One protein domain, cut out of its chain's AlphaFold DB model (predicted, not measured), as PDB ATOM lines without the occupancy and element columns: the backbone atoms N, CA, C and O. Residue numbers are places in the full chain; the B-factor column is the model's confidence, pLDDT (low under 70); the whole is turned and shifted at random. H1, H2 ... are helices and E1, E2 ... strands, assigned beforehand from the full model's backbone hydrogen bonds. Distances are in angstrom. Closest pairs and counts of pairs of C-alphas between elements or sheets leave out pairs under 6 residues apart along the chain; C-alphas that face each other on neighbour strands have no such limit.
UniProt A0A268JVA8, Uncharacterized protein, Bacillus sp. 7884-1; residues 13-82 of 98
ATOM      1  N   VAL A  13     236.927 218.771 245.766       90.88
ATOM      2  CA  VAL A  13     235.514 219.074 246.031       90.88
ATOM      3  C   VAL A  13     234.638 218.371 244.999       90.88
ATOM      4  O   VAL A  13     234.819 218.533 243.795       90.88
ATOM      5  N   LYS A  14     233.673 217.582 245.474       92.94
ATOM      6  CA  LYS A  14     232.641 216.936 244.659       92.94
ATOM      7  C   LYS A  14     231.294 217.564 244.981       92.94
ATOM      8  O   LYS A  14     230.851 217.515 246.127       92.94
ATOM      9  N   ILE A  15     230.642 218.118 243.966       91.50
ATOM     10  CA  ILE A  15     229.283 218.644 244.079       91.50
ATOM     11  C   ILE A  15     228.322 217.557 243.603       91.50
ATOM     12  O   ILE A  15     228.449 217.062 242.484       91.50
ATOM     13  N   LEU A  16     227.391 217.166 244.468       92.75
ATOM     14  CA  LEU A  16     226.347 216.193 244.175       92.75
ATOM     15  C   LEU A  16     225.009 216.913 244.179       92.75
ATOM     16  O   LEU A  16     224.621 217.504 245.183       92.75
ATOM     17  N   PHE A  17     224.301 216.850 243.064       90.94
ATOM     18  CA  PHE A  17     222.954 217.384 242.968       90.94
ATOM     19  C   PHE A  17     221.949 216.258 243.214       90.94
ATOM     20  O   PHE A  17     221.957 215.260 242.496       90.94
ATOM     21  N   SER A  18     221.127 216.391 244.256       88.56
ATOM     22  CA  SER A  18     220.170 215.350 244.655       88.56
ATOM     23  C   SER A  18     218.863 215.391 243.860       88.56
ATOM     24  O   SER A  18     218.105 214.427 243.907       88.56
ATOM     25  N   ASN A  19     218.590 216.498 243.159       86.44
ATOM     26  CA  ASN A  19     217.319 216.787 242.491       86.44
ATOM     27  C   ASN A  19     216.081 216.765 243.415       86.44
ATOM     28  O   ASN A  19     214.948 216.724 242.940       86.44
ATOM     29  N   ASN A  20     216.278 216.804 244.736       91.62
ATOM     30  CA  ASN A  20     215.186 216.888 245.702       91.62
ATOM     31  C   ASN A  20     214.838 218.350 245.983       91.62
ATOM     32  O   ASN A  20     215.734 219.172 246.175       91.62
ATOM     33  N   LEU A  21     213.545 218.662 246.071       91.19
ATOM     34  CA  LEU A  21     213.078 219.949 246.587       91.19
ATOM     35  C   LEU A  21     213.269 220.006 248.104       91.19
ATOM     36  O   LEU A  21     213.087 219.007 248.800       91.19
ATOM     37  N   ILE A  22     213.635 221.174 248.624       91.56
ATOM     38  CA  ILE A  22     213.708 221.385 250.068       91.56
ATOM     39  C   ILE A  22     212.318 221.252 250.704       91.56
ATOM     40  O   ILE A  22     211.339 221.852 250.252       91.56
ATOM     41  N   GLU A  23     212.235 220.482 251.785       91.62
ATOM     42  CA  GLU A  23     211.027 220.392 252.596       91.62
ATOM     43  C   GLU A  23     211.049 221.470 253.678       91.62
ATOM     44  O   GLU A  23     211.776 221.376 254.661       91.62
ATOM     45  N   LEU A  24     210.240 222.507 253.475       94.50
ATOM     46  CA  LEU A  24     209.981 223.542 254.472       94.50
ATOM     47  C   LEU A  24     208.726 223.194 255.283       94.50
ATOM     48  O   LEU A  24     207.740 222.676 254.735       94.50
ATOM     49  N   SER A  25     208.730 223.540 256.567       96.94
ATOM     50  CA  SER A  25     207.547 223.509 257.422       96.94
ATOM     51  C   SER A  25     206.439 224.386 256.846       96.94
ATOM     52  O   SER A  25     206.686 225.379 256.156       96.94
ATOM     53  N   SER A  26     205.186 224.056 257.160       97.12
ATOM     54  CA  SER A  26     204.033 224.845 256.712       97.12
ATOM     55  C   SER A  26     204.128 226.309 257.146       97.12
ATOM     56  O   SER A  26     203.739 227.198 256.392       97.12
ATOM     57  N   ARG A  27     204.696 226.561 258.334       97.06
ATOM     58  CA  ARG A  27     204.974 227.911 258.832       97.06
ATOM     59  C   ARG A  27     205.953 228.638 257.910       97.06
ATOM     60  O   ARG A  27     205.610 229.699 257.406       97.06
ATOM     61  N   ARG A  28     207.128 228.054 257.645       97.12
ATOM     62  CA  ARG A  28     208.155 228.692 256.809       97.12
ATOM     63  C   ARG A  28     207.693 228.884 255.368       97.12
ATOM     64  O   ARG A  28     207.967 229.924 254.787       97.12
ATOM     65  N   LYS A  29     206.944 227.931 254.802       97.44
ATOM     66  CA  LYS A  29     206.322 228.096 253.477       97.44
ATOM     67  C   LYS A  29     205.456 229.350 253.437       97.44
ATOM     68  O   LYS A  29     205.630 230.171 252.550       97.44
ATOM     69  N   LYS A  30     204.581 229.523 254.430       98.12
ATOM     70  CA  LYS A  30     203.728 230.709 254.520       98.12
ATOM     71  C   LYS A  30     204.541 231.999 254.668       98.12
ATOM     72  O   LYS A  30     204.264 232.953 253.960       98.12
ATOM     73  N   GLU A  31     205.562 232.011 255.525       97.88
ATOM     74  CA  GLU A  31     206.446 233.175 255.704       97.88
ATOM     75  C   GLU A  31     207.148 233.584 254.397       97.88
ATOM     76  O   GLU A  31     207.263 234.773 254.109       97.88
ATOM     77  N   VAL A  32     207.588 232.610 253.591       97.44
ATOM     78  CA  VAL A  32     208.211 232.856 252.281       97.44
ATOM     79  C   VAL A  32     207.206 233.428 251.281       97.44
ATOM     80  O   VAL A  32     207.542 234.377 250.575       97.44
ATOM     81  N   GLU A  33     205.991 232.876 251.216       97.50
ATOM     82  CA  GLU A  33     204.943 233.359 250.308       97.50
ATOM     83  C   GLU A  33     204.462 234.765 250.684       97.50
ATOM     84  O   GLU A  33     204.476 235.652 249.830       97.50
ATOM     85  N   ASP A  34     204.138 234.996 251.961       97.81
ATOM     86  CA  ASP A  34     203.698 236.303 252.463       97.81
ATOM     87  C   ASP A  34     204.785 237.371 252.187       97.81
ATOM     88  O   ASP A  34     204.495 238.461 251.693       97.81
ATOM     89  N   PHE A  35     206.063 237.034 252.416       97.12
ATOM     90  CA  PHE A  35     207.192 237.907 252.084       97.12
ATOM     91  C   PHE A  35     207.308 238.171 250.576       97.12
ATOM     92  O   PHE A  35     207.560 239.303 250.166       97.12
ATOM     93  N   TRP A  36     207.152 237.144 249.736       96.75
ATOM     94  CA  TRP A  36     207.261 237.282 248.282       96.75
ATOM     95  C   TRP A  36     206.191 238.214 247.711       96.75
ATOM     96  O   TRP A  36     206.508 239.061 246.872       96.75
ATOM     97  N   GLU A  37     204.948 238.082 248.175       96.12
ATOM     98  CA  GLU A  37     203.843 238.967 247.800       96.12
ATOM     99  C   GLU A  37     204.116 240.419 248.214       96.12
ATOM    100  O   GLU A  37     203.867 241.341 247.432       96.12
ATOM    101  N   GLU A  38     204.695 240.631 249.400       95.44
ATOM    102  CA  GLU A  38     205.072 241.960 249.885       95.44
ATOM    103  C   GLU A  38     206.139 242.617 249.000       95.44
ATOM    104  O   GLU A  38     205.979 243.765 248.579       95.44
ATOM    105  N   ILE A  39     207.224 241.902 248.687       94.31
ATOM    106  CA  ILE A  39     208.371 242.500 247.987       94.31
ATOM    107  C   ILE A  39     208.207 242.560 246.466       94.31
ATOM    108  O   ILE A  39     208.945 243.294 245.806       94.31
ATOM    109  N   ASN A  40     207.279 241.787 245.892       94.69
ATOM    110  CA  ASN A  40     207.125 241.641 244.445       94.69
ATOM    111  C   ASN A  40     205.786 242.167 243.902       94.69
ATOM    112  O   ASN A  40     205.319 241.717 242.859       94.69
ATOM    113  N   GLN A  41     205.185 243.163 244.557       93.25
ATOM    114  CA  GLN A  41     203.909 243.764 244.132       93.25
ATOM    115  C   GLN A  41     203.924 244.291 242.686       93.25
ATOM    116  O   GLN A  41     202.904 244.288 242.001       93.25
ATOM    117  N   GLN A  42     205.087 244.742 242.212       93.44
ATOM    118  CA  GLN A  42     205.277 245.261 240.851       93.44
ATOM    119  C   GLN A  42     205.668 244.176 239.835       93.44
ATOM    120  O   GLN A  42     205.874 244.491 238.666       93.44
ATOM    121  N   ASN A  43     205.764 242.909 240.259       89.50
ATOM    122  CA  ASN A  43     206.215 241.777 239.444       89.50
ATOM    123  C   ASN A  43     207.604 241.977 238.804       89.50
ATOM    124  O   ASN A  43     207.883 241.466 237.721       89.50
ATOM    125  N   SER A  44     208.482 242.716 239.486       91.00
ATOM    126  CA  SER A  44     209.856 242.991 239.048       91.00
ATOM    127  C   SER A  44     210.810 241.812 239.274       91.00
ATOM    128  O   SER A  44     211.884 241.762 238.677       91.00
ATOM    129  N   PHE A  45     210.445 240.871 240.149       90.75
ATOM    130  CA  PHE A  45     211.199 239.654 240.425       90.75
ATOM    131  C   PHE A  45     210.530 238.429 239.797       90.75
ATOM    132  O   PHE A  45     209.304 238.299 239.770       90.75
ATOM    133  N   HIS A  46     211.356 237.474 239.371       90.31
ATOM    134  CA  HIS A  46     210.918 236.162 238.901       90.31
ATOM    135  C   HIS A  46     211.426 235.070 239.839       90.31
ATOM    136  O   HIS A  46     212.547 235.148 240.349       90.31
ATOM    137  N   ARG A  47     210.612 234.030 240.049       91.69
ATOM    138  CA  ARG A  47     211.065 232.829 240.752       91.69
ATOM    139  C   ARG A  47     211.932 232.004 239.813       91.69
ATOM    140  O   ARG A  47     211.471 231.564 238.765       91.69
ATOM    141  N   GLY A  48     213.189 231.830 240.197       90.12
ATOM    142  CA  GLY A  48     214.136 230.937 239.542       90.12
ATOM    143  C   GLY A  48     214.585 229.838 240.494       90.12
ATOM    144  O   GLY A  48     214.497 230.000 241.714       90.12
ATOM    145  N   GLU A  49     215.068 228.736 239.926       91.25
ATOM    146  CA  GLU A  49     215.673 227.646 240.685       91.25
ATOM    147  C   GLU A  49     216.942 228.126 241.399       91.25
ATOM    148  O   GLU A  49     217.771 228.845 240.835       91.25
ATOM    149  N   VAL A  50     217.083 227.720 242.657       92.50
ATOM    150  CA  VAL A  50     218.247 228.000 243.493       92.50
ATOM    151  C   VAL A  50     218.725 226.702 244.133       92.50
ATOM    152  O   VAL A  50     217.924 225.896 244.602       92.50
ATOM    153  N   PHE A  51     220.043 226.509 244.191       92.38
ATOM    154  CA  PHE A  51     220.646 225.338 244.823       92.38
ATOM    155  C   PHE A  51     221.015 225.621 246.280       92.38
ATOM    156  O   PHE A  51     221.885 226.445 246.573       92.38
ATOM    157  N   ASN A  52     220.367 224.898 247.187       93.44
ATOM    158  CA  ASN A  52     220.595 224.953 248.623       93.44
ATOM    159  C   ASN A  52     221.559 223.847 249.073       93.44
ATOM    160  O   ASN A  52     221.370 222.682 248.725       93.44
ATOM    161  N   VAL A  53     222.546 224.184 249.902       92.94
ATOM    162  CA  VAL A  53     223.441 223.215 250.544       92.94
ATOM    163  C   VAL A  53     222.661 222.421 251.583       92.94
ATOM    164  O   VAL A  53     222.297 222.938 252.637       92.94
ATOM    165  N   GLN A  54     222.444 221.140 251.294       91.69
ATOM    166  CA  GLN A  54     221.836 220.196 252.225       91.69
ATOM    167  C   GLN A  54     222.859 219.710 253.253       91.69
ATOM    168  O   GLN A  54     222.578 219.656 254.446       91.69
ATOM    169  N   SER A  55     224.049 219.321 252.792       91.12
ATOM    170  CA  SER A  55     225.102 218.811 253.669       91.12
ATOM    171  C   SER A  55     226.486 218.983 253.058       91.12
ATOM    172  O   SER A  55     226.654 219.043 251.837       91.12
ATOM    173  N   ILE A  56     227.483 219.046 253.938       91.12
ATOM    174  CA  ILE A  56     228.900 218.999 253.594       91.12
ATOM    175  C   ILE A  56     229.485 217.821 254.364       91.12
ATOM    176  O   ILE A  56     229.446 217.797 255.592       91.12
ATOM    177  N   ILE A  57     229.995 216.832 253.638       92.94
ATOM    178  CA  ILE A  57     230.559 215.606 254.199       92.94
ATOM    179  C   ILE A  57     232.043 215.584 253.863       92.94
ATOM    180  O   ILE A  57     232.427 215.524 252.691       92.94
ATOM    181  N   GLU A  58     232.882 215.613 254.890       92.12
ATOM    182  CA  GLU A  58     234.311 215.390 254.730       92.12
ATOM    183  C   GLU A  58     234.602 213.893 254.584       92.12
ATOM    184  O   GLU A  58     234.108 213.060 255.343       92.12
ATOM    185  N   GLN A  59     235.406 213.546 253.585       92.19
ATOM    186  CA  GLN A  59     235.959 212.211 253.393       92.19
ATOM    187  C   GLN A  59     237.490 212.285 253.390       92.19
ATOM    188  O   GLN A  59     238.079 213.369 253.372       92.19
ATOM    189  N   GLU A  60     238.142 211.121 253.374       91.19
ATOM    190  CA  GLU A  60     239.604 210.999 253.400       91.19
ATOM    191  C   GLU A  60     240.281 211.905 252.355       91.19
ATOM    192  O   GLU A  60     241.094 212.752 252.713       91.19
ATOM    193  N   ASN A  61     239.836 211.831 251.093       92.19
ATOM    194  CA  ASN A  61     240.464 212.521 249.955       92.19
ATOM    195  C   ASN A  61     239.568 213.562 249.260       92.19
ATOM    196  O   ASN A  61     239.936 214.105 248.212       92.19
ATOM    197  N   SER A  62     238.367 213.826 249.786       93.56
ATOM    198  CA  SER A  62     237.442 214.786 249.173       93.56
ATOM    199  C   SER A  62     236.417 215.361 250.142       93.56
ATOM    200  O   SER A  62     235.992 214.671 251.063       93.56
ATOM    201  N   TYR A  63     235.923 216.559 249.848       92.25
ATOM    202  CA  TYR A  63     234.671 217.085 250.385       92.25
ATOM    203  C   TYR A  63     233.529 216.772 249.422       92.25
ATOM    204  O   TYR A  63     233.646 216.996 248.216       92.25
ATOM    205  N   LYS A  64     232.417 216.263 249.944       93.69
ATOM    206  CA  LYS A  64     231.166 216.101 249.200       93.69
ATOM    207  C   LYS A  64     230.175 217.158 249.658       93.69
ATOM    208  O   LYS A  64     229.804 217.176 250.826       93.69
ATOM    209  N   ILE A  65     229.745 218.007 248.735       92.81
ATOM    210  CA  ILE A  65     228.709 219.013 248.966       92.81
ATOM    211  C   ILE A  65     227.447 218.524 248.267       92.81
ATOM    212  O   ILE A  65     227.449 218.362 247.046       92.81
ATOM    213  N   VAL A  66     226.394 218.263 249.037       93.75
ATOM    214  CA  VAL A  66     225.101 217.826 248.501       93.75
ATOM    215  C   VAL A  66     224.181 219.031 248.375       93.75
ATOM    216  O   VAL A  66     223.985 219.769 249.344       93.75
ATOM    217  N   LEU A  67     223.637 219.227 247.179       93.81
ATOM    218  CA  LEU A  67     222.739 220.320 246.833       93.81
ATOM    219  C   LEU A  67     221.323 219.801 246.587       93.81
ATOM    220  O   LEU A  67     221.139 218.805 245.886       93.81
ATOM    221  N   ASN A  68     220.344 220.538 247.101       93.50
ATOM    222  CA  ASN A  68     218.917 220.357 246.845       93.50
ATOM    223  C   ASN A  68     218.360 221.595 246.129       93.50
ATOM    224  O   ASN A  68     218.964 222.669 246.182       93.50
ATOM    225  N   CYS A  69     217.200 221.463 245.491       93.38
ATOM    226  CA  CYS A  69     216.505 222.575 244.852       93.38
ATOM    227  C   CYS A  69     215.643 223.361 245.834       93.38
ATOM    228  O   CYS A  69     214.979 222.819 246.718       93.38
ATOM    229  N   THR A  70     215.609 224.665 245.617       93.88
ATOM    230  CA  THR A  70     214.651 225.603 246.187       93.88
ATOM    231  C   THR A  70     214.410 226.724 245.176       93.88
ATOM    232  O   THR A  70     214.769 226.582 244.004       93.88
ATOM    233  N   ASP A  71     213.798 227.825 245.596       94.38
ATOM    234  CA  ASP A  71     213.541 228.968 244.734       94.38
ATOM    235  C   ASP A  71     214.171 230.271 245.251       94.38
ATOM    236  O   ASP A  71     214.647 230.400 246.385       94.38
ATOM    237  N   TYR A  72     214.195 231.259 244.361       94.69
ATOM    238  CA  TYR A  72     214.723 232.589 244.645       94.69
ATOM    239  C   TYR A  72     213.957 233.326 245.757       94.69
ATOM    240  O   TYR A  72     214.559 234.117 246.485       94.69
ATOM    241  N   ALA A  73     212.662 233.042 245.930       95.94
ATOM    242  CA  ALA A  73     211.854 233.631 246.993       95.94
ATOM    243  C   ALA A  73     212.362 233.183 248.369       95.94
ATOM    244  O   ALA A  73     212.615 234.017 249.241       95.94
ATOM    245  N   HIS A  74     212.613 231.884 248.534       96.06
ATOM    246  CA  HIS A  74     213.172 231.324 249.757       96.06
ATOM    247  C   HIS A  74     214.580 231.865 250.064       96.06
ATOM    248  O   HIS A  74     214.874 232.224 251.211       96.06
ATOM    249  N   TYR A  75     215.439 231.996 249.047       95.38
ATOM    250  CA  TYR A  75     216.752 232.632 249.203       95.38
ATOM    251  C   TYR A  75     216.638 234.081 249.698       95.38
ATOM    252  O   TYR A  75     217.262 234.446 250.697       95.38
ATOM    253  N   LEU A  76     215.821 234.904 249.033       95.00
ATOM    254  CA  LEU A  76     215.644 236.303 249.418       95.00
ATOM    255  C   LEU A  76     215.069 236.439 250.824       95.00
ATOM    256  O   LEU A  76     215.570 237.251 251.605       95.00
ATOM    257  N   HIS A  77     214.065 235.626 251.155       96.44
ATOM    258  CA  HIS A  77     213.466 235.597 252.482       96.44
ATOM    259  C   HIS A  77     214.517 235.285 253.556       96.44
ATOM    260  O   HIS A  77     214.609 236.005 254.549       96.44
ATOM    261  N   THR A  78     215.374 234.287 253.311       96.25
ATOM    262  CA  THR A  78     216.476 233.914 254.213       96.25
ATOM    263  C   THR A  78     217.444 235.071 254.438       96.25
ATOM    264  O   THR A  78     217.751 235.410 255.582       96.25
ATOM    265  N   VAL A  79     217.926 235.694 253.356       93.62
ATOM    266  CA  VAL A  79     218.937 236.759 253.433       93.62
ATOM    267  C   VAL A  79     218.383 238.006 254.117       93.62
ATOM    268  O   VAL A  79     219.060 238.591 254.960       93.62
ATOM    269  N   ARG A  80     217.157 238.415 253.772       94.69
ATOM    270  CA  ARG A  80     216.540 239.650 254.280       94.69
ATOM    271  C   ARG A  80     216.090 239.542 255.730       94.69
ATOM    272  O   ARG A  80     216.126 240.545 256.432       94.69
ATOM    273  N   ASN A  81     215.713 238.345 256.174       94.94
ATOM    274  CA  ASN A  81     215.263 238.101 257.545       94.94
ATOM    275  C   ASN A  81     216.345 237.464 258.427       94.94
ATOM    276  O   ASN A  81     216.058 237.072 259.554       94.94
ATOM    277  N   HIS A  82     217.587 237.367 257.936       93.25
ATOM    278  CA  HIS A  82     218.728 236.809 258.669       93.25
ATOM    279  C   HIS A  82     218.446 235.425 259.271       93.25
ATOM    280  O   HIS A  82     218.801 235.145 260.416       93.25
TER     281      HIS A  82
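This is residues 13 to 82 of the 98 residues of an uncharacterized protein of Bacillus sp. 7884-1 (UniProt A0A268JVA8). A strongly twisted ribbon of three long strands, E1, E3 and E2, makes one end of a rod, and two helices packed about perpendicular to each other, H1 and H2, lie toward its other end. H2 runs on directly from E3 and only grazes the sheet with its residues 72 to 75, while H1 is not on the sheet and makes contact with H2. The printed part has 70 residues, with three named strands and two named helices in the order E1, H1, E2, E3, H2; the sheet order is E1, E3, E2, mixed, and the class is mixed, helices and strands. The whole is loose, with a radius of gyration of the C-alphas of 14.7 A, and spans 49 by 24 by 22 A.

Find C-alpha 13 at (235.514, 219.074, 246.031); from there E1, residues 13 to 21, runs 22.5 A. Next look at H1, residues 26 to 39, which runs 20.2 A from C-alpha 26 at (204.033, 224.845, 256.712). Further on come E2, residues 49 to 58, 26.4 A long, and E3, residues 62 to 71, 28.1 A long. H2, residues 72 to 80, runs 12.1 A and ends with C-alpha 80 at (216.540, 239.650, 254.280).

Start in the sheet with E1, an edge strand, beside E3, the inner one: they are parallel, with 29 degrees between their directions, and N 14 and O 63 are 2.8 A apart, within hydrogen-bond range. On to E2, the other edge strand: E2 and E3 form a hairpin, antiparallel at 155 degrees, where you will find N 52 and O 68 at 2.8 A and N 70 and O 50 at 2.8 A, both within hydrogen-bond range. Where H2 grazes the sheet, the closest C-alphas of E2 and H2 are those of Val 50 and Tyr 72, 5.9 A apart. H1 touches H2 with its residues 32 to 36 alone; the closest C-alphas are those of Val 32 and His 74, 5.8 A apart, and the helix lines are about perpendicular at 87 degrees. H1 is apart from E3. In both H1 and H2 every O i to N i+4 pair is within hydrogen-bond range.

Look for the two C-alphas farthest apart at Gln 42 and Glu 60, 50.1 A from each other. The printed part has no cut. The links from E1 to H1, E2 to E3 and E3 to H2 are tight; the link from H1 to E2, with 9 residues between them, is short. The mean pLDDT of the printed part of this model is 93.6, and no printed residue is under 70.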